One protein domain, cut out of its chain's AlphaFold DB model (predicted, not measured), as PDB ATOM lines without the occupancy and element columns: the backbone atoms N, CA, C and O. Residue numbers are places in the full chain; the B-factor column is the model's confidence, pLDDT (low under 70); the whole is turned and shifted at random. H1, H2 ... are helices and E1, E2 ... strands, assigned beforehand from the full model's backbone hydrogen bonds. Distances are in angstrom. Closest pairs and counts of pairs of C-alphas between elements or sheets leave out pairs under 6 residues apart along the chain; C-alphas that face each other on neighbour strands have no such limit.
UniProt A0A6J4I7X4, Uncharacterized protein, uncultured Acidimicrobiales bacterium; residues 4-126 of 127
ATOM      1  N   GLY A   4     241.947 208.741 199.650       88.00
ATOM      2  CA  GLY A   4     243.098 209.293 200.350       88.00
ATOM      3  C   GLY A   4     244.036 208.177 200.792       88.00
ATOM      4  O   GLY A   4     243.719 206.990 200.668       88.00
ATOM      5  N   ILE A   5     245.191 208.565 201.315       91.50
ATOM      6  CA  ILE A   5     246.169 207.633 201.873       91.50
ATOM      7  C   ILE A   5     246.024 207.623 203.391       91.50
ATOM      8  O   ILE A   5     245.889 208.672 204.016       91.50
ATOM      9  N   ALA A   6     246.103 206.436 203.985       95.19
ATOM     10  CA  ALA A   6     246.288 206.276 205.416       95.19
ATOM     11  C   ALA A   6     247.722 205.821 205.715       95.19
ATOM     12  O   ALA A   6     248.260 204.944 205.039       95.19
ATOM     13  N   LEU A   7     248.341 206.390 206.742       97.25
ATOM     14  CA  LEU A   7     249.596 205.919 207.310       97.25
ATOM     15  C   LEU A   7     249.296 205.211 208.628       97.25
ATOM     16  O   LEU A   7     248.608 205.758 209.483       97.25
ATOM     17  N   VAL A   8     249.843 204.013 208.811       97.44
ATOM     18  CA  VAL A   8     249.651 203.213 210.026       97.44
ATOM     19  C   VAL A   8     250.993 203.001 210.693       97.44
ATOM     20  O   VAL A   8     251.847 202.284 210.166       97.44
ATOM     21  N   ARG A   9     251.194 203.648 211.842       97.75
ATOM     22  CA  ARG A   9     252.436 203.567 212.610       97.75
ATOM     23  C   ARG A   9     252.314 202.551 213.737       97.75
ATOM     24  O   ARG A   9     251.464 202.687 214.613       97.75
ATOM     25  N   PHE A  10     253.222 201.586 213.734       97.19
ATOM     26  CA  PHE A  10     253.386 200.584 214.783       97.19
ATOM     27  C   PHE A  10     254.276 201.111 215.912       97.19
ATOM     28  O   PHE A  10     255.071 202.038 215.717       97.19
ATOM     29  N   GLY A  11     254.180 200.494 217.094       95.44
ATOM     30  CA  GLY A  11     254.960 200.883 218.277       95.44
ATOM     31  C   GLY A  11     256.481 200.797 218.090       95.44
ATOM     32  O   GLY A  11     257.226 201.542 218.724       95.44
ATOM     33  N   ASP A  12     256.953 199.953 217.169       95.19
ATOM     34  CA  ASP A  12     258.369 199.861 216.783       95.19
ATOM     35  C   ASP A  12     258.835 200.990 215.838       95.19
ATOM     36  O   ASP A  12     260.011 201.066 215.483       95.19
ATOM     37  N   GLY A  13     257.926 201.883 215.435       93.94
ATOM     38  CA  GLY A  13     258.185 202.990 214.519       93.94
ATOM     39  C   GLY A  13     258.038 202.646 213.036       93.94
ATOM     40  O   GLY A  13     258.160 203.550 212.208       93.94
ATOM     41  N   THR A  14     257.752 201.391 212.686       94.88
ATOM     42  CA  THR A  14     257.418 200.987 211.315       94.88
ATOM     43  C   THR A  14     256.138 201.680 210.873       94.88
ATOM     44  O   THR A  14     255.179 201.769 211.637       94.88
ATOM     45  N   VAL A  15     256.106 202.140 209.622       96.25
ATOM     46  CA  VAL A  15     254.912 202.735 209.017       96.25
ATOM     47  C   VAL A  15     254.502 201.916 207.804       96.25
ATOM     48  O   VAL A  15     255.303 201.727 206.889       96.25
ATOM     49  N   LYS A  16     253.252 201.459 207.805       96.19
ATOM     50  CA  LYS A  16     252.571 200.865 206.653       96.19
ATOM     51  C   LYS A  16     251.628 201.883 206.023       96.19
ATOM     52  O   LYS A  16     251.317 202.912 206.622       96.19
ATOM     53  N   VAL A  17     251.178 201.588 204.812       95.81
ATOM     54  CA  VAL A  17     250.273 202.435 204.038       95.81
ATOM     55  C   VAL A  17     248.963 201.697 203.796       95.81
ATOM     56  O   VAL A  17     248.986 200.527 203.433       95.81
ATOM     57  N   GLY A  18     247.836 202.366 203.995       94.44
ATOM     58  CA  GLY A  18     246.499 201.883 203.660       94.44
ATOM     59  C   GLY A  18     245.780 202.858 202.730       94.44
ATOM     60  O   GLY A  18     246.249 203.974 202.493       94.44
ATOM     61  N   ASN A  19     244.625 202.440 202.219       94.00
ATOM     62  CA  ASN A  19     243.745 203.296 201.425       94.00
ATOM     63  C   ASN A  19     242.567 203.769 202.273       94.00
ATOM     64  O   ASN A  19     241.993 202.993 203.030       94.00
ATOM     65  N   TYR A  20     242.168 205.022 202.099       93.31
ATOM     66  CA  TYR A  20     240.948 205.571 202.678       93.31
ATOM     67  C   TYR A  20     239.961 205.901 201.560       93.31
ATOM     68  O   TYR A  20     240.289 206.616 200.612       93.31
ATOM     69  N   HIS A  21     238.747 205.366 201.641       90.94
ATOM     70  CA  HIS A  21     237.668 205.610 200.687       90.94
ATOM     71  C   HIS A  21     236.840 206.805 201.161       90.94
ATOM     72  O   HIS A  21     235.859 206.657 201.885       90.94
ATOM     73  N   GLY A  22     237.204 208.000 200.699       85.62
ATOM     74  CA  GLY A  22     236.603 209.260 201.152       85.62
ATOM     75  C   GLY A  22     235.170 209.525 200.682       85.62
ATOM     76  O   GLY A  22     234.608 210.560 201.005       85.62
ATOM     77  N   THR A  23     234.576 208.639 199.877       84.75
ATOM     78  CA  THR A  23     233.136 208.697 199.549       84.75
ATOM     79  C   THR A  23     232.280 207.969 200.589       84.75
ATOM     80  O   THR A  23     231.127 208.338 200.783       84.75
ATOM     81  N   SER A  24     232.821 206.927 201.221       84.25
ATOM     82  CA  SER A  24     232.135 206.134 202.249       84.25
ATOM     83  C   SER A  24     232.635 206.427 203.662       84.25
ATOM     84  O   SER A  24     232.098 205.859 204.606       84.25
ATOM     85  N   ASP A  25     233.673 207.257 203.777       88.94
ATOM     86  CA  ASP A  25     234.423 207.528 205.000       88.94
ATOM     87  C   ASP A  25     234.939 206.261 205.692       88.94
ATOM     88  O   ASP A  25     234.885 206.103 206.908       88.94
ATOM     89  N   LEU A  26     235.451 205.333 204.877       89.56
ATOM     90  CA  LEU A  26     235.951 204.043 205.346       89.56
ATOM     91  C   LEU A  26     237.441 203.901 205.086       89.56
ATOM     92  O   LEU A  26     237.919 204.103 203.968       89.56
ATOM     93  N   LEU A  27     238.161 203.459 206.107       91.56
ATOM     94  CA  LEU A  27     239.496 202.918 205.951       91.56
ATOM     95  C   LEU A  27     239.394 201.510 205.362       91.56
ATOM     96  O   LEU A  27     238.652 200.656 205.842       91.56
ATOM     97  N   VAL A  28     240.174 201.254 204.324       91.94
ATOM     98  CA  VAL A  28     240.337 199.911 203.788       91.94
ATOM     99  C   VAL A  28     241.297 199.148 204.703       91.94
ATOM    100  O   VAL A  28     242.404 199.636 204.933       91.94
ATOM    101  N   PRO A  29     240.929 197.956 205.207       92.12
ATOM    102  CA  PRO A  29     241.726 197.268 206.222       92.12
ATOM    103  C   PRO A  29     243.149 196.958 205.774       92.12
ATOM    104  O   PRO A  29     244.069 196.984 206.582       92.12
ATOM    105  N   ARG A  30     243.332 196.622 204.494       94.00
ATOM    106  CA  ARG A  30     244.580 196.075 203.970       94.00
ATOM    107  C   ARG A  30     245.725 197.090 204.003       94.00
ATOM    108  O   ARG A  30     245.578 198.230 203.565       94.00
ATOM    109  N   LEU A  31     246.888 196.625 204.454       95.00
ATOM    110  CA  LEU A  31     248.115 197.403 204.586       95.00
ATOM    111  C   LEU A  31     249.190 196.985 203.577       95.00
ATOM    112  O   LEU A  31     249.322 195.818 203.204       95.00
ATOM    113  N   PHE A  32     249.997 197.963 203.186       94.62
ATOM    114  CA  PHE A  32     251.056 197.872 202.187       94.62
ATOM    115  C   PHE A  32     252.349 198.504 202.712       94.62
ATOM    116  O   PHE A  32     252.333 199.315 203.641       94.62
ATOM    117  N   ASP A  33     253.490 198.157 202.121       93.62
ATOM    118  CA  ASP A  33     254.785 198.739 202.492       93.62
ATOM    119  C   ASP A  33     255.002 200.118 201.855       93.62
ATOM    120  O   ASP A  33     255.737 200.973 202.368       93.62
ATOM    121  N   THR A  34     254.348 200.369 200.722       91.69
ATOM    122  CA  THR A  34     254.526 201.597 199.958       91.69
ATOM    123  C   THR A  34     253.206 202.211 199.510       91.69
ATOM    124  O   THR A  34     252.207 201.533 199.292       91.69
ATOM    125  N   ALA A  35     253.227 203.532 199.312       90.25
ATOM    126  CA  ALA A  35     252.094 204.249 198.737       90.25
ATOM    127  C   ALA A  35     251.793 203.806 197.299       90.25
ATOM    128  O   ALA A  35     250.637 203.816 196.892       90.25
ATOM    129  N   MET A  36     252.820 203.389 196.549       90.50
ATOM    130  CA  MET A  36     252.658 202.870 195.190       90.50
ATOM    131  C   MET A  36     251.870 201.557 195.190       90.50
ATOM    132  O   MET A  36     250.879 201.465 194.482       90.50
ATOM    133  N   GLU A  37     252.228 200.597 196.046       92.44
ATOM    134  CA  GLU A  37     251.481 199.335 196.181       92.44
ATOM    135  C   GLU A  37     250.029 199.561 196.616       92.44
ATOM    136  O   GLU A  37     249.125 198.938 196.064       92.44
ATOM    137  N   ALA A  38     249.795 200.468 197.572       91.38
ATOM    138  CA  ALA A  38     248.442 200.819 198.003       91.38
ATOM    139  C   ALA A  38     247.623 201.428 196.850       91.38
ATOM    140  O   ALA A  38     246.477 201.038 196.615       91.38
ATOM    141  N   THR A  39     248.240 202.334 196.087       90.69
ATOM    142  CA  THR A  39     247.622 203.004 194.936       90.69
ATOM    143  C   THR A  39     247.310 202.012 193.813       90.69
ATOM    144  O   THR A  39     246.195 202.006 193.291       90.69
ATOM    145  N   ASP A  40     248.259 201.140 193.472       91.62
ATOM    146  CA  ASP A  40     248.081 200.097 192.461       91.62
ATOM    147  C   ASP A  40     246.951 199.147 192.870       91.62
ATOM    148  O   ASP A  40     246.044 198.883 192.082       91.62
ATOM    149  N   ALA A  41     246.930 198.706 194.133       90.06
ATOM    150  CA  ALA A  41     245.869 197.849 194.646       90.06
ATOM    151  C   ALA A  41     244.485 198.510 194.559       90.06
ATOM    152  O   ALA A  41     243.523 197.831 194.200       90.06
ATOM    153  N   TYR A  42     244.375 199.815 194.828       87.50
ATOM    154  CA  TYR A  42     243.122 200.559 194.666       87.50
ATOM    155  C   TYR A  42     242.658 200.576 193.203       87.50
ATOM    156  O   TYR A  42     241.522 200.209 192.902       87.50
ATOM    157  N   PHE A  43     243.538 200.945 192.267       87.50
ATOM    158  CA  PHE A  43     243.178 201.025 190.846       87.50
ATOM    159  C   PHE A  43     242.889 199.661 190.211       87.50
ATOM    160  O   PHE A  43     242.086 199.571 189.282       87.50
ATOM    161  N   GLU A  44     243.511 198.598 190.714       90.25
ATOM    162  CA  GLU A  44     243.274 197.226 190.269       90.25
ATOM    163  C   GLU A  44     242.091 196.544 190.985       90.25
ATOM    164  O   GLU A  44     241.762 195.404 190.647       90.25
ATOM    165  N   GLY A  45     241.462 197.203 191.968       84.25
ATOM    166  CA  GLY A  45     240.366 196.641 192.769       84.25
ATOM    167  C   GLY A  45     240.792 195.475 193.670       84.25
ATOM    168  O   GLY A  45     240.011 194.555 193.910       84.25
ATOM    169  N   ARG A  46     242.050 195.474 194.124       83.00
ATOM    170  CA  ARG A  46     242.671 194.439 194.974       83.00
ATOM    171  C   ARG A  46     242.957 194.918 196.399       83.00
ATOM    172  O   ARG A  46     243.541 194.167 197.184       83.00
ATOM    173  N   ASP A  47     242.580 196.146 196.736       78.44
ATOM    174  CA  ASP A  47     242.736 196.714 198.076       78.44
ATOM    175  C   ASP A  47     241.718 196.165 199.083       78.44
ATOM    176  O   ASP A  47     241.887 196.389 200.270       78.44
ATOM    177  N   GLY A  48     240.715 195.412 198.626       73.38
ATOM    178  CA  GLY A  48     239.612 194.908 199.440       73.38
ATOM    179  C   GLY A  48     239.982 194.123 200.707       73.38
ATOM    180  O   GLY A  48     241.132 193.786 200.984       73.38
ATOM    181  N   TRP A  49     238.934 193.819 201.471       69.25
ATOM    182  CA  TRP A  49     238.986 193.159 202.772       69.25
ATOM    183  C   TRP A  49     239.823 191.874 202.757       69.25
ATOM    184  O   TRP A  49     239.545 190.942 201.999       69.25
ATOM    185  N   SER A  50     240.825 191.828 203.632       67.75
ATOM    186  CA  SER A  50     241.569 190.623 203.986       67.75
ATOM    187  C   SER A  50     241.401 190.352 205.473       67.75
ATOM    188  O   SER A  50     241.365 191.293 206.269       67.75
ATOM    189  N   ASP A  51     241.322 189.074 205.841       76.81
ATOM    190  CA  ASP A  51     241.349 188.693 207.248       76.81
ATOM    191  C   ASP A  51     242.696 189.118 207.862       76.81
ATOM    192  O   ASP A  51     243.743 188.955 207.224       76.81
ATOM    193  N   PRO A  52     242.694 189.690 209.076       83.00
ATOM    194  CA  PRO A  52     243.924 190.056 209.758       83.00
ATOM    195  C   PRO A  52     244.746 188.800 210.073       83.00
ATOM    196  O   PRO A  52     244.276 187.878 210.740       83.00
ATOM    197  N   GLU A  53     245.996 188.779 209.613       86.06
ATOM    198  CA  GLU A  53     246.936 187.683 209.862       86.06
ATOM    199  C   GLU A  53     248.068 188.130 210.789       86.06
ATOM    200  O   GLU A  53     248.683 189.175 210.567       86.06
ATOM    201  N   GLY A  54     248.386 187.302 211.787       90.56
ATOM    202  CA  GLY A  54     249.501 187.519 212.710       90.56
ATOM    203  C   GLY A  54     249.102 188.171 214.033       90.56
ATOM    204  O   GLY A  54     247.935 188.161 214.425       90.56
ATOM    205  N   ASP A  55     250.104 188.694 214.735       94.31
ATOM    206  CA  ASP A  55     249.922 189.332 216.037       94.31
ATOM    207  C   ASP A  55     249.242 190.696 215.895       94.31
ATOM    208  O   ASP A  55     249.520 191.458 214.965       94.31
ATOM    209  N   VAL A  56     248.346 190.995 216.836       96.31
ATOM    210  CA  VAL A  56     247.640 192.276 216.918       96.31
ATOM    211  C   VAL A  56     248.443 193.240 217.781       96.31
ATOM    212  O   VAL A  56     248.804 192.921 218.913       96.31
ATOM    213  N   GLU A  57     248.660 194.440 217.260       97.62
ATOM    214  CA  GLU A  57     249.420 195.513 217.891       97.62
ATOM    215  C   GLU A  57     248.580 196.792 217.965       97.62
ATOM    216  O   GLU A  57     247.730 197.044 217.105       97.62
ATOM    217  N   ASP A  58     248.832 197.606 218.991       97.81
ATOM    218  CA  ASP A  58     248.304 198.965 219.062       97.81
ATOM    219  C   ASP A  58     249.039 199.844 218.037       97.81
ATOM    220  O   ASP A  58     250.273 199.810 217.922       97.81
ATOM    221  N   VAL A  59     248.276 200.621 217.272       97.88
ATOM    222  CA  VAL A  59     248.784 201.465 216.188       97.88
ATOM    223  C   VAL A  59     248.146 202.846 216.219       97.88
ATOM    224  O   VAL A  59     247.049 203.034 216.740       97.88
ATOM    225  N   VAL A  60     248.820 203.809 215.596       97.81
ATOM    226  CA  VAL A  60     248.242 205.122 215.295       97.81
ATOM    227  C   VAL A  60     247.994 205.206 213.798       97.81
ATOM    228  O   VAL A  60     248.923 205.028 213.002       97.81
ATOM    229  N   VAL A  61     246.748 205.475 213.419       97.69
ATOM    230  CA  VAL A  61     246.336 205.672 212.030       97.69
ATOM    231  C   VAL A  61     246.218 207.165 211.774       97.69
ATOM    232  O   VAL A  61     245.493 207.853 212.480       97.69
ATOM    233  N   TYR A  62     246.919 207.656 210.762       97.44
ATOM    234  CA  TYR A  62     246.768 209.004 210.223       97.44
ATOM    235  C   TYR A  62     246.139 208.919 208.836       97.44
ATOM    236  O   TYR A  62     246.582 208.113 208.020       97.44
ATOM    237  N   VAL A  63     245.136 209.744 208.559       95.50
ATOM    238  CA  VAL A  63     244.445 209.810 207.270       95.50
ATOM    239  C   VAL A  63     244.730 211.157 206.622       95.50
ATOM    240  O   VAL A  63     244.369 212.203 207.155       95.50
ATOM    241  N   ASP A  64     245.354 211.111 205.446       91.19
ATOM    242  CA  ASP A  64     245.629 212.272 204.600       91.19
ATOM    243  C   ASP A  64     244.475 212.474 203.610       91.19
ATOM    244  O   ASP A  64     244.541 212.102 202.432       91.19
ATOM    245  N   TYR A  65     243.349 212.964 204.127       87.81
ATOM    246  CA  TYR A  65     242.156 213.250 203.338       87.81
ATOM    247  C   TYR A  65     241.321 214.359 203.985       87.81
ATOM    248  O   TYR A  65     241.023 214.308 205.176       87.81
ATOM    249  N   GLY A  66     240.894 215.339 203.184       86.31
ATOM    250  CA  GLY A  66     240.125 216.483 203.681       86.31
ATOM    251  C   GLY A  66     240.955 217.353 204.626       86.31
ATOM    252  O   GLY A  66     242.021 217.821 204.235       86.31
ATOM    253  N   ASP A  67     240.459 217.553 205.848       86.62
ATOM    254  CA  ASP A  67     241.151 218.306 206.909       86.62
ATOM    255  C   ASP A  67     242.231 217.486 207.638       86.62
ATOM    256  O   ASP A  67     242.936 218.019 208.496       86.62
ATOM    257  N   SER A  68     242.387 216.215 207.252       92.00
ATOM    258  CA  SER A  68     243.254 215.217 207.870       92.00
ATOM    259  C   SER A  68     242.931 214.953 209.340       92.00
ATOM    260  O   SER A  68     242.488 215.815 210.097       92.00
ATOM    261  N   PHE A  69     243.138 213.717 209.764       94.88
ATOM    262  CA  PHE A  69     242.869 213.323 211.141       94.88
ATOM    263  C   PHE A  69     243.668 212.087 211.510       94.88
ATOM    264  O   PHE A  69     244.196 211.379 210.647       94.88
ATOM    265  N   TRP A  70     243.738 211.798 212.802       96.94
ATOM    266  CA  TRP A  70     244.335 210.570 213.294       96.94
ATOM    267  C   TRP A  70     243.561 209.985 214.471       96.94
ATOM    268  O   TRP A  70     242.807 210.678 215.151       96.94
ATOM    269  N   PHE A  71     243.735 208.687 214.688       96.50
ATOM    270  CA  PHE A  71     243.094 207.935 215.762       96.50
ATOM    271  C   PHE A  71     243.951 206.732 216.163       96.50
ATOM    272  O   PHE A  71     244.801 206.258 215.399       96.50
ATOM    273  N   GLU A  72     243.732 206.236 217.375       96.88
ATOM    274  CA  GLU A  72     244.338 204.996 217.856       96.88
ATOM    275  C   GLU A  72     243.503 203.792 217.417       96.88
ATOM    276  O   GLU A  72     242.270 203.819 217.436       96.88
ATOM    277  N   ALA A  73     244.179 202.724 217.012       96.25
ATOM    278  CA  ALA A  73     243.537 201.517 216.521       96.25
ATOM    279  C   ALA A  73     244.342 200.269 216.867       96.25
ATOM    280  O   ALA A  73     245.407 200.324 217.486       96.25
ATOM    281  N   LYS A  74     243.835 199.125 216.411       96.00
ATOM    282  CA  LYS A  74     244.558 197.857 216.427       96.00
ATOM    283  C   LYS A  74     244.737 197.325 215.021       96.00
ATOM    284  O   LYS A  74     243.826 197.411 214.198       96.00
ATOM    285  N   ALA A  75     245.904 196.758 214.757       96.00
ATOM    286  CA  ALA A  75     246.236 196.189 213.462       96.00
ATOM    287  C   ALA A  75     247.170 194.991 213.614       96.00
ATOM    288  O   ALA A  75     247.938 194.903 214.569       96.00
ATOM    289  N   THR A  76     247.141 194.095 212.638       95.75
ATOM    290  CA  THR A  76     248.279 193.227 212.350       95.75
ATOM    291  C   THR A  76     249.180 193.901 211.321       95.75
ATOM    292  O   THR A  76     248.858 194.952 210.762       95.75
ATOM    293  N   ARG A  77     250.315 193.279 210.991       94.75
ATOM    294  CA  ARG A  77     251.221 193.798 209.953       94.75
ATOM    295  C   ARG A  77     250.626 193.793 208.540       94.75
ATOM    296  O   ARG A  77     251.235 194.389 207.650       94.75
ATOM    297  N   THR A  78     249.480 193.143 208.341       94.31
ATOM    298  CA  THR A  78     248.789 193.031 207.049       94.31
ATOM    299  C   THR A  78     247.470 193.791 206.996       94.31
ATOM    300  O   THR A  78     247.081 194.196 205.899       94.31
ATOM    301  N   SER A  79     246.810 194.028 208.136       94.69
ATOM    302  CA  SER A  79     245.489 194.662 208.166       94.69
ATOM    303  C   SER A  79     245.217 195.460 209.441       94.69
ATOM    304  O   SER A  79     245.526 194.997 210.536       94.69
ATOM    305  N   VAL A  80     244.537 196.603 209.326       94.38
ATOM    306  CA  VAL A  80     243.800 197.212 210.448       94.38
ATOM    307  C   VAL A  80     242.599 196.335 210.788       94.38
ATOM    308  O   VAL A  80     241.978 195.759 209.893       94.38
ATOM    309  N   LEU A  81     242.279 196.195 212.075       92.44
ATOM    310  CA  LEU A  81     241.135 195.386 212.476       92.44
ATOM    311  C   LEU A  81     239.809 196.007 211.979       92.44
ATOM    312  O   LEU A  81     239.662 197.236 211.999       92.44
ATOM    313  N   PRO A  82     238.840 195.178 211.535       88.62
ATOM    314  CA  PRO A  82     237.576 195.624 210.942       88.62
ATOM    315  C   PRO A  82     236.828 196.701 211.731       88.62
ATOM    316  O   PRO A  82     236.287 197.641 211.154       88.62
ATOM    317  N   GLU A  83     236.807 196.576 213.055       87.81
ATOM    318  CA  GLU A  83     236.064 197.448 213.959       87.81
ATOM    319  C   GLU A  83     236.625 198.878 214.058       87.81
ATOM    320  O   GLU A  83     235.927 199.750 214.568       87.81
ATOM    321  N   TYR A  84     237.832 199.129 213.536       91.75
ATOM    322  CA  TYR A  84     238.469 200.453 213.469       91.75
ATOM    323  C   TYR A  84     238.399 201.085 212.066       91.75
ATOM    324  O   TYR A  84     238.975 202.145 211.833       91.75
ATOM    325  N   CYS A  85     237.729 200.434 211.108       91.19
ATOM    326  CA  CYS A  85     237.715 200.871 209.710       91.19
ATOM    327  C   CYS A  85     236.662 201.952 209.385       91.19
ATOM    328  O   CYS A  85     236.638 202.450 208.263       91.19
ATOM    329  N   ASP A  86     235.816 202.338 210.344       90.31
ATOM    330  CA  ASP A  86     234.840 203.439 210.234       90.31
ATOM    331  C   ASP A  86     235.073 204.459 211.369       90.31
ATOM    332  O   ASP A  86     234.273 204.547 212.303       90.31
ATOM    333  N   PRO A  87     236.211 205.181 211.358       87.88
ATOM    334  CA  PRO A  87     236.630 206.016 212.486       87.88
ATOM    335  C   PRO A  87     235.731 207.238 212.712       87.88
ATOM    336  O   PRO A  87     235.703 207.778 213.814       87.88
ATOM    337  N   LEU A  88     234.997 207.674 211.684       86.62
ATOM    338  CA  LEU A  88     234.079 208.816 211.757       86.62
ATOM    339  C   LEU A  88     232.637 208.400 212.079       86.62
ATOM    340  O   LEU A  88     231.751 209.253 212.094       86.62
ATOM    341  N   ASP A  89     232.402 207.108 212.337       80.88
ATOM    342  CA  ASP A  89     231.081 206.551 212.642       80.88
ATOM    343  C   ASP A  89     230.043 206.906 211.548       80.88
ATOM    344  O   ASP A  89     228.857 207.123 211.818       80.88
ATOM    345  N   ALA A  90     230.493 206.992 210.290       70.94
ATOM    346  CA  ALA A  90     229.721 207.523 209.169       70.94
ATOM    347  C   ALA A  90     228.612 206.562 208.714       70.94
ATOM    348  O   ALA A  90     227.583 206.992 208.192       70.94
ATOM    349  N   ASN A  91     228.795 205.258 208.947       66.38
ATOM    350  CA  ASN A  91     227.820 204.215 208.618       66.38
ATOM    351  C   ASN A  91     227.224 203.562 209.878       66.38
ATOM    352  O   ASN A  91     226.853 202.387 209.862       66.38
ATOM    353  N   SER A  92     227.189 204.306 210.982       62.12
ATOM    354  CA  SER A  92     226.862 203.815 212.324       62.12
ATOM    355  C   SER A  92     225.410 203.449 212.550       62.12
ATOM    356  O   SER A  92     225.114 202.685 213.467       62.12
ATOM    357  N   GLU A  93     224.506 203.952 211.719       62.19
ATOM    358  CA  GLU A  93     223.078 203.716 211.847       62.19
ATOM    359  C   GLU A  93     222.559 202.964 210.624       62.19
ATOM    360  O   GLU A  93     222.712 203.396 209.478       62.19
ATOM    361  N   ASP A  94     221.916 201.818 210.864       63.12
ATOM    362  CA  ASP A  94     221.088 201.202 209.832       63.12
ATOM    363  C   ASP A  94     219.900 202.125 209.477       63.12
ATOM    364  O   ASP A  94     219.618 203.119 210.149       63.12
ATOM    365  N   GLN A  95     219.137 201.793 208.431       56.53
ATOM    366  CA  GLN A  95     217.966 202.593 208.021       56.53
ATOM    367  C   GLN A  95     216.881 202.728 209.114       56.53
ATOM    368  O   GLN A  95     215.919 203.474 208.939       56.53
ATOM    369  N   MET A  96     217.011 201.996 210.225       61.06
ATOM    370  CA  MET A  96     216.126 202.002 211.385       61.06
ATOM    371  C   MET A  96     216.757 202.709 212.602       61.06
ATOM    372  O   MET A  96     216.167 202.663 213.686       61.06
ATOM    373  N   GLY A  97     217.921 203.354 212.452       61.44
ATOM    374  CA  GLY A  97     218.624 204.063 213.523       61.44
ATOM    375  C   GLY A  97     219.303 203.142 214.540       61.44
ATOM    376  O   GLY A  97     219.570 203.555 215.669       61.44
ATOM    377  N   ARG A  98     219.516 201.861 214.213       57.81
ATOM    378  CA  ARG A  98     220.175 200.913 215.117       57.81
ATOM    379  C   ARG A  98     221.672 200.950 214.890       57.81
ATOM    380  O   ARG A  98     222.137 200.769 213.767       57.81
ATOM    381  N   ARG A  99     222.402 201.113 215.993       61.72
ATOM    382  CA  ARG A  99     223.858 201.016 216.009       61.72
ATOM    383  C   ARG A  99     224.310 199.569 216.038       61.72
ATOM    384  O   ARG A  99     223.758 198.772 216.796       61.72
ATOM    385  N   ASP A 100     225.322 199.257 215.236       63.81
ATOM    386  CA  ASP A 100     226.017 197.975 215.302       63.81
ATOM    387  C   ASP A 100     226.808 197.895 216.623       63.81
ATOM    388  O   ASP A 100     227.770 198.641 216.813       63.81
ATOM    389  N   PRO A 101     226.417 197.011 217.559       58.44
ATOM    390  CA  PRO A 101     227.033 196.933 218.880       58.44
ATOM    391  C   PRO A 101     228.445 196.328 218.865       58.44
ATOM    392  O   PRO A 101     229.090 196.301 219.909       58.44
ATOM    393  N   SER A 102     228.912 195.804 217.725       62.84
ATOM    394  CA  SER A 102     230.259 195.238 217.579       62.84
ATOM    395  C   SER A 102     231.330 196.274 217.223       62.84
ATOM    396  O   SER A 102     232.517 195.949 217.232       62.84
ATOM    397  N   ARG A 103     230.930 197.521 216.940       66.25
ATOM    398  CA  ARG A 103     231.842 198.599 216.546       66.25
ATOM    399  C   ARG A 103     232.505 199.273 217.740       66.25
ATOM    400  O   ARG A 103     231.902 199.427 218.804       66.25
ATOM    401  N   VAL A 104     233.743 199.713 217.538       76.38
ATOM    402  CA  VAL A 104     234.521 200.449 218.536       76.38
ATOM    403  C   VAL A 104     234.474 201.930 218.184       76.38
ATOM    404  O   VAL A 104     234.918 202.331 217.115       76.38
ATOM    405  N   LEU A 105     233.938 202.749 219.092       80.19
ATOM    406  CA  LEU A 105     234.067 204.201 218.984       80.19
ATOM    407  C   LEU A 105     235.507 204.585 219.317       80.19
ATOM    408  O   LEU A 105     235.994 204.259 220.403       80.19
ATOM    409  N   VAL A 106     236.160 205.277 218.392       86.50
ATOM    410  CA  VAL A 106     237.510 205.808 218.578       86.50
ATOM    411  C   VAL A 106     237.469 207.305 218.840       86.50
ATOM    412  O   VAL A 106     236.585 208.014 218.359       86.50
ATOM    413  N   GLU A 107     238.432 207.791 219.615       92.00
ATOM    414  CA  GLU A 107     238.701 209.221 219.694       92.00
ATOM    415  C   GLU A 107     239.462 209.638 218.431       92.00
ATOM    416  O   GLU A 107     240.487 209.046 218.087       92.00
ATOM    417  N   VAL A 108     238.923 210.633 217.726       93.19
ATOM    418  CA  VAL A 108     239.530 211.200 216.523       93.19
ATOM    419  C   VAL A 108     240.117 212.555 216.871       93.19
ATOM    420  O   VAL A 108     239.485 213.379 217.533       93.19
ATOM    421  N   HIS A 109     241.332 212.778 216.398       95.19
ATOM    422  CA  HIS A 109     242.077 214.002 216.595       95.19
ATOM    423  C   HIS A 109     242.293 214.692 215.251       95.19
ATOM    424  O   HIS A 109     242.748 214.067 214.291       95.19
ATOM    425  N   ASP A 110     242.001 215.988 215.198       94.31
ATOM    426  CA  ASP A 110     242.150 216.782 213.982       94.31
ATOM    427  C   ASP A 110     243.626 217.007 213.620       94.31
ATOM    428  O   ASP A 110     244.481 217.233 214.486       94.31
ATOM    429  N   GLY A 111     243.907 217.024 212.317       91.56
ATOM    430  CA  GLY A 111     245.203 217.383 211.757       91.56
ATOM    431  C   GLY A 111     246.230 216.250 211.727       91.56
ATOM    432  O   GLY A 111     245.914 215.061 211.768       91.56
ATOM    433  N   GLU A 112     247.495 216.642 211.590       91.62
ATOM    434  CA  GLU A 112     248.613 215.736 211.334       91.62
ATOM    435  C   GLU A 112     249.451 215.499 212.604       91.62
ATOM    436  O   GLU A 112     249.893 216.465 213.233       91.62
ATOM    437  N   PRO A 113     249.719 214.238 212.992       92.00
ATOM    438  CA  PRO A 113     250.632 213.947 214.088       92.00
ATOM    439  C   PRO A 113     252.091 214.141 213.642       92.00
ATOM    440  O   PRO A 113     252.455 213.791 212.520       92.00
ATOM    441  N   ASP A 114     252.964 214.601 214.547       90.38
ATOM    442  CA  ASP A 114     254.365 214.975 214.248       90.38
ATOM    443  C   ASP A 114     255.142 213.940 213.409       90.38
ATOM    444  O   ASP A 114     255.969 214.279 212.555       90.38
ATOM    445  N   TRP A 115     254.881 212.651 213.638       92.12
ATOM    446  CA  TRP A 115     255.575 211.558 212.960       92.12
ATOM    447  C   TRP A 115     255.186 211.402 211.485       92.12
ATOM    448  O   TRP A 115     256.009 210.935 210.693       92.12
ATOM    449  N   ALA A 116     253.963 211.778 211.102       90.19
ATOM    450  CA  ALA A 116     253.519 211.726 209.711       90.19
ATOM    451  C   ALA A 116     254.289 212.766 208.884       90.19
ATOM    452  O   ALA A 116     254.805 212.450 207.806       90.19
ATOM    453  N   THR A 117     254.539 213.942 209.464       85.44
ATOM    454  CA  THR A 117     255.293 215.009 208.796       85.44
ATOM    455  C   THR A 117     256.731 214.589 208.548       85.44
ATOM    456  O   THR A 117     257.298 214.845 207.481       85.44
ATOM    457  N   GLU A 118     257.346 213.910 209.518       84.56
ATOM    458  CA  GLU A 118     258.676 213.334 209.332       84.56
ATOM    459  C   GLU A 118     258.706 212.289 208.218       84.56
ATOM    460  O   GLU A 118     259.655 212.260 207.429       84.56
ATOM    461  N   TRP A 119     257.681 211.441 208.139       86.06
ATOM    462  CA  TRP A 119     257.590 210.405 207.119       86.06
ATOM    463  C   TRP A 119     257.522 211.009 205.711       86.06
ATOM    464  O   TRP A 119     258.308 210.616 204.840       86.06
ATOM    465  N   PHE A 120     256.675 212.024 205.500       81.25
ATOM    466  CA  PHE A 120     256.588 212.723 204.215       81.25
ATOM    467  C   PHE A 120     257.897 213.429 203.858       81.25
ATOM    468  O   PHE A 120     258.396 213.286 202.739       81.25
ATOM    469  N   ARG A 121     258.513 214.132 204.817       77.94
ATOM    470  CA  ARG A 121     259.798 214.819 204.598       77.94
ATOM    471  C   ARG A 121     260.902 213.853 204.175       77.94
ATOM    472  O   ARG A 121     261.611 214.146 203.216       77.94
ATOM    473  N   ARG A 122     261.026 212.697 204.838       74.88
ATOM    474  CA  ARG A 122     262.056 211.689 204.523       74.88
ATOM    475  C   ARG A 122     261.913 211.129 203.106       74.88
ATOM    476  O   ARG A 122     262.930 210.880 202.459       74.88
ATOM    477  N   ARG A 123     260.681 210.954 202.611       66.50
ATOM    478  CA  ARG A 123     260.423 210.464 201.245       66.50
ATOM    479  C   ARG A 123     260.662 211.528 200.169       66.50
ATOM    480  O   ARG A 123     261.143 211.181 199.099       66.50
ATOM    481  N   LEU A 124     260.414 212.808 200.463       55.12
ATOM    482  CA  LEU A 124     260.673 213.917 199.531       55.12
ATOM    483  C   LEU A 124     262.166 214.253 199.376       55.12
ATOM    484  O   LEU A 124     262.572 214.753 198.333       55.12
ATOM    485  N   THR A 125     263.001 213.965 200.379       50.72
ATOM    486  CA  THR A 125     264.460 214.187 200.307       50.72
ATOM    487  C   THR A 125     265.252 213.070 199.620       50.72
ATOM    488  O   THR A 125     266.460 213.211 199.457       50.72
ATOM    489  N   MET A 126     264.610 211.961 199.239       46.34
ATOM    490  CA  MET A 126     265.247 210.839 198.527       46.34
ATOM    491  C   MET A 126     264.818 210.732 197.049       46.34
ATOM    492  O   MET A 126     264.982 209.670 196.449       46.34
TER     493      MET A 126
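What this domain is: This is residues 4 to 126 of the 127 residues of an uncharacterized protein of uncultured Acidimicrobiales bacterium (UniProt A0A6J4I7X4). One strongly twisted sheet of five antiparallel strands forms the body, with H1 packed over its edge strand E2 and a long loop and H2 reaching out from it. Residues 93 to 98 of the loop and residues 120 to 126, of which 120 to 124 belong to H2, stick out and make the longest axis. The printed part has 123 residues, with E1, E2, H1, E3, E4, E5 and H2 along the chain; the sheet's order is E2, E1, E3, E4, E5. The class is mixed, helices and strands, with under half of the residues in named elements. The whole is compact, with a radius of gyration of the C-alphas of 14.2 A, yet elongated in outline, spanning 52 by 29 by 29 A.

Where its parts are: E1, residues 4 to 10, begins at C-alpha 4 (243.098, 209.293, 200.350) and is 19.7 A long. E2, residues 15 to 21, is 19.4 A long. H1, residues 35 to 43, is 12.3 A long. E3, residues 57 to 64, measures 21.7 A and begins at C-alpha 57 (249.420, 195.513, 217.891). E4, residues 69 to 75, measures 17.6 A, and E5, residues 108 to 110, measures 6.7 A. H2, residues 114 to 124, is 16.0 A long and ends at C-alpha 124 (260.673, 213.917, 199.531).

How they stand to each other: E1 and E2 form a hairpin, with N 6 and O 18 2.9 A apart, within hydrogen-bond range. E1 and E3 are antiparallel at 153 degrees, with N 7 and O 62 2.8 A apart. E3, E4 and E5 make a meander, each strand the antiparallel neighbour of the one before. In the hairpin of E3 and E4, N 61 and O 71 are 2.9 A apart; in that of E4 and E5, N 70 and O 109 are 2.9 A apart. H1 is on the sheet, over E2, at a height over the sheet of 8.6 A, and runs along the strands at 27 degrees to E2 on the local plane. The closest C-alphas of E2 and H1 are those of Val 17 and Ala 35, 5.9 A. H2 only grazes the sheet with residues 115 to 119; its closest C-alphas to E3 are those of Ala 116 and Tyr 62, 7.3 A. H1 and H2 are apart. In H1 and H2 every O i to N i+4 pair is within hydrogen-bond range.

The domain as a whole: The C-alphas farthest apart, those of Met 96 and Met 126, are 51.5 A from each other. Without the stretches that stand free, the body spans 35 by 31 by 29 A. The printed part has no cut. The links E2 to H1, H1 to E3 and E4 to E5 are long, the last with 32 residues. The mean pLDDT of the printed part is 86.1; residues 49 to 50, 91 to 103 and 123 to 126 are under 70.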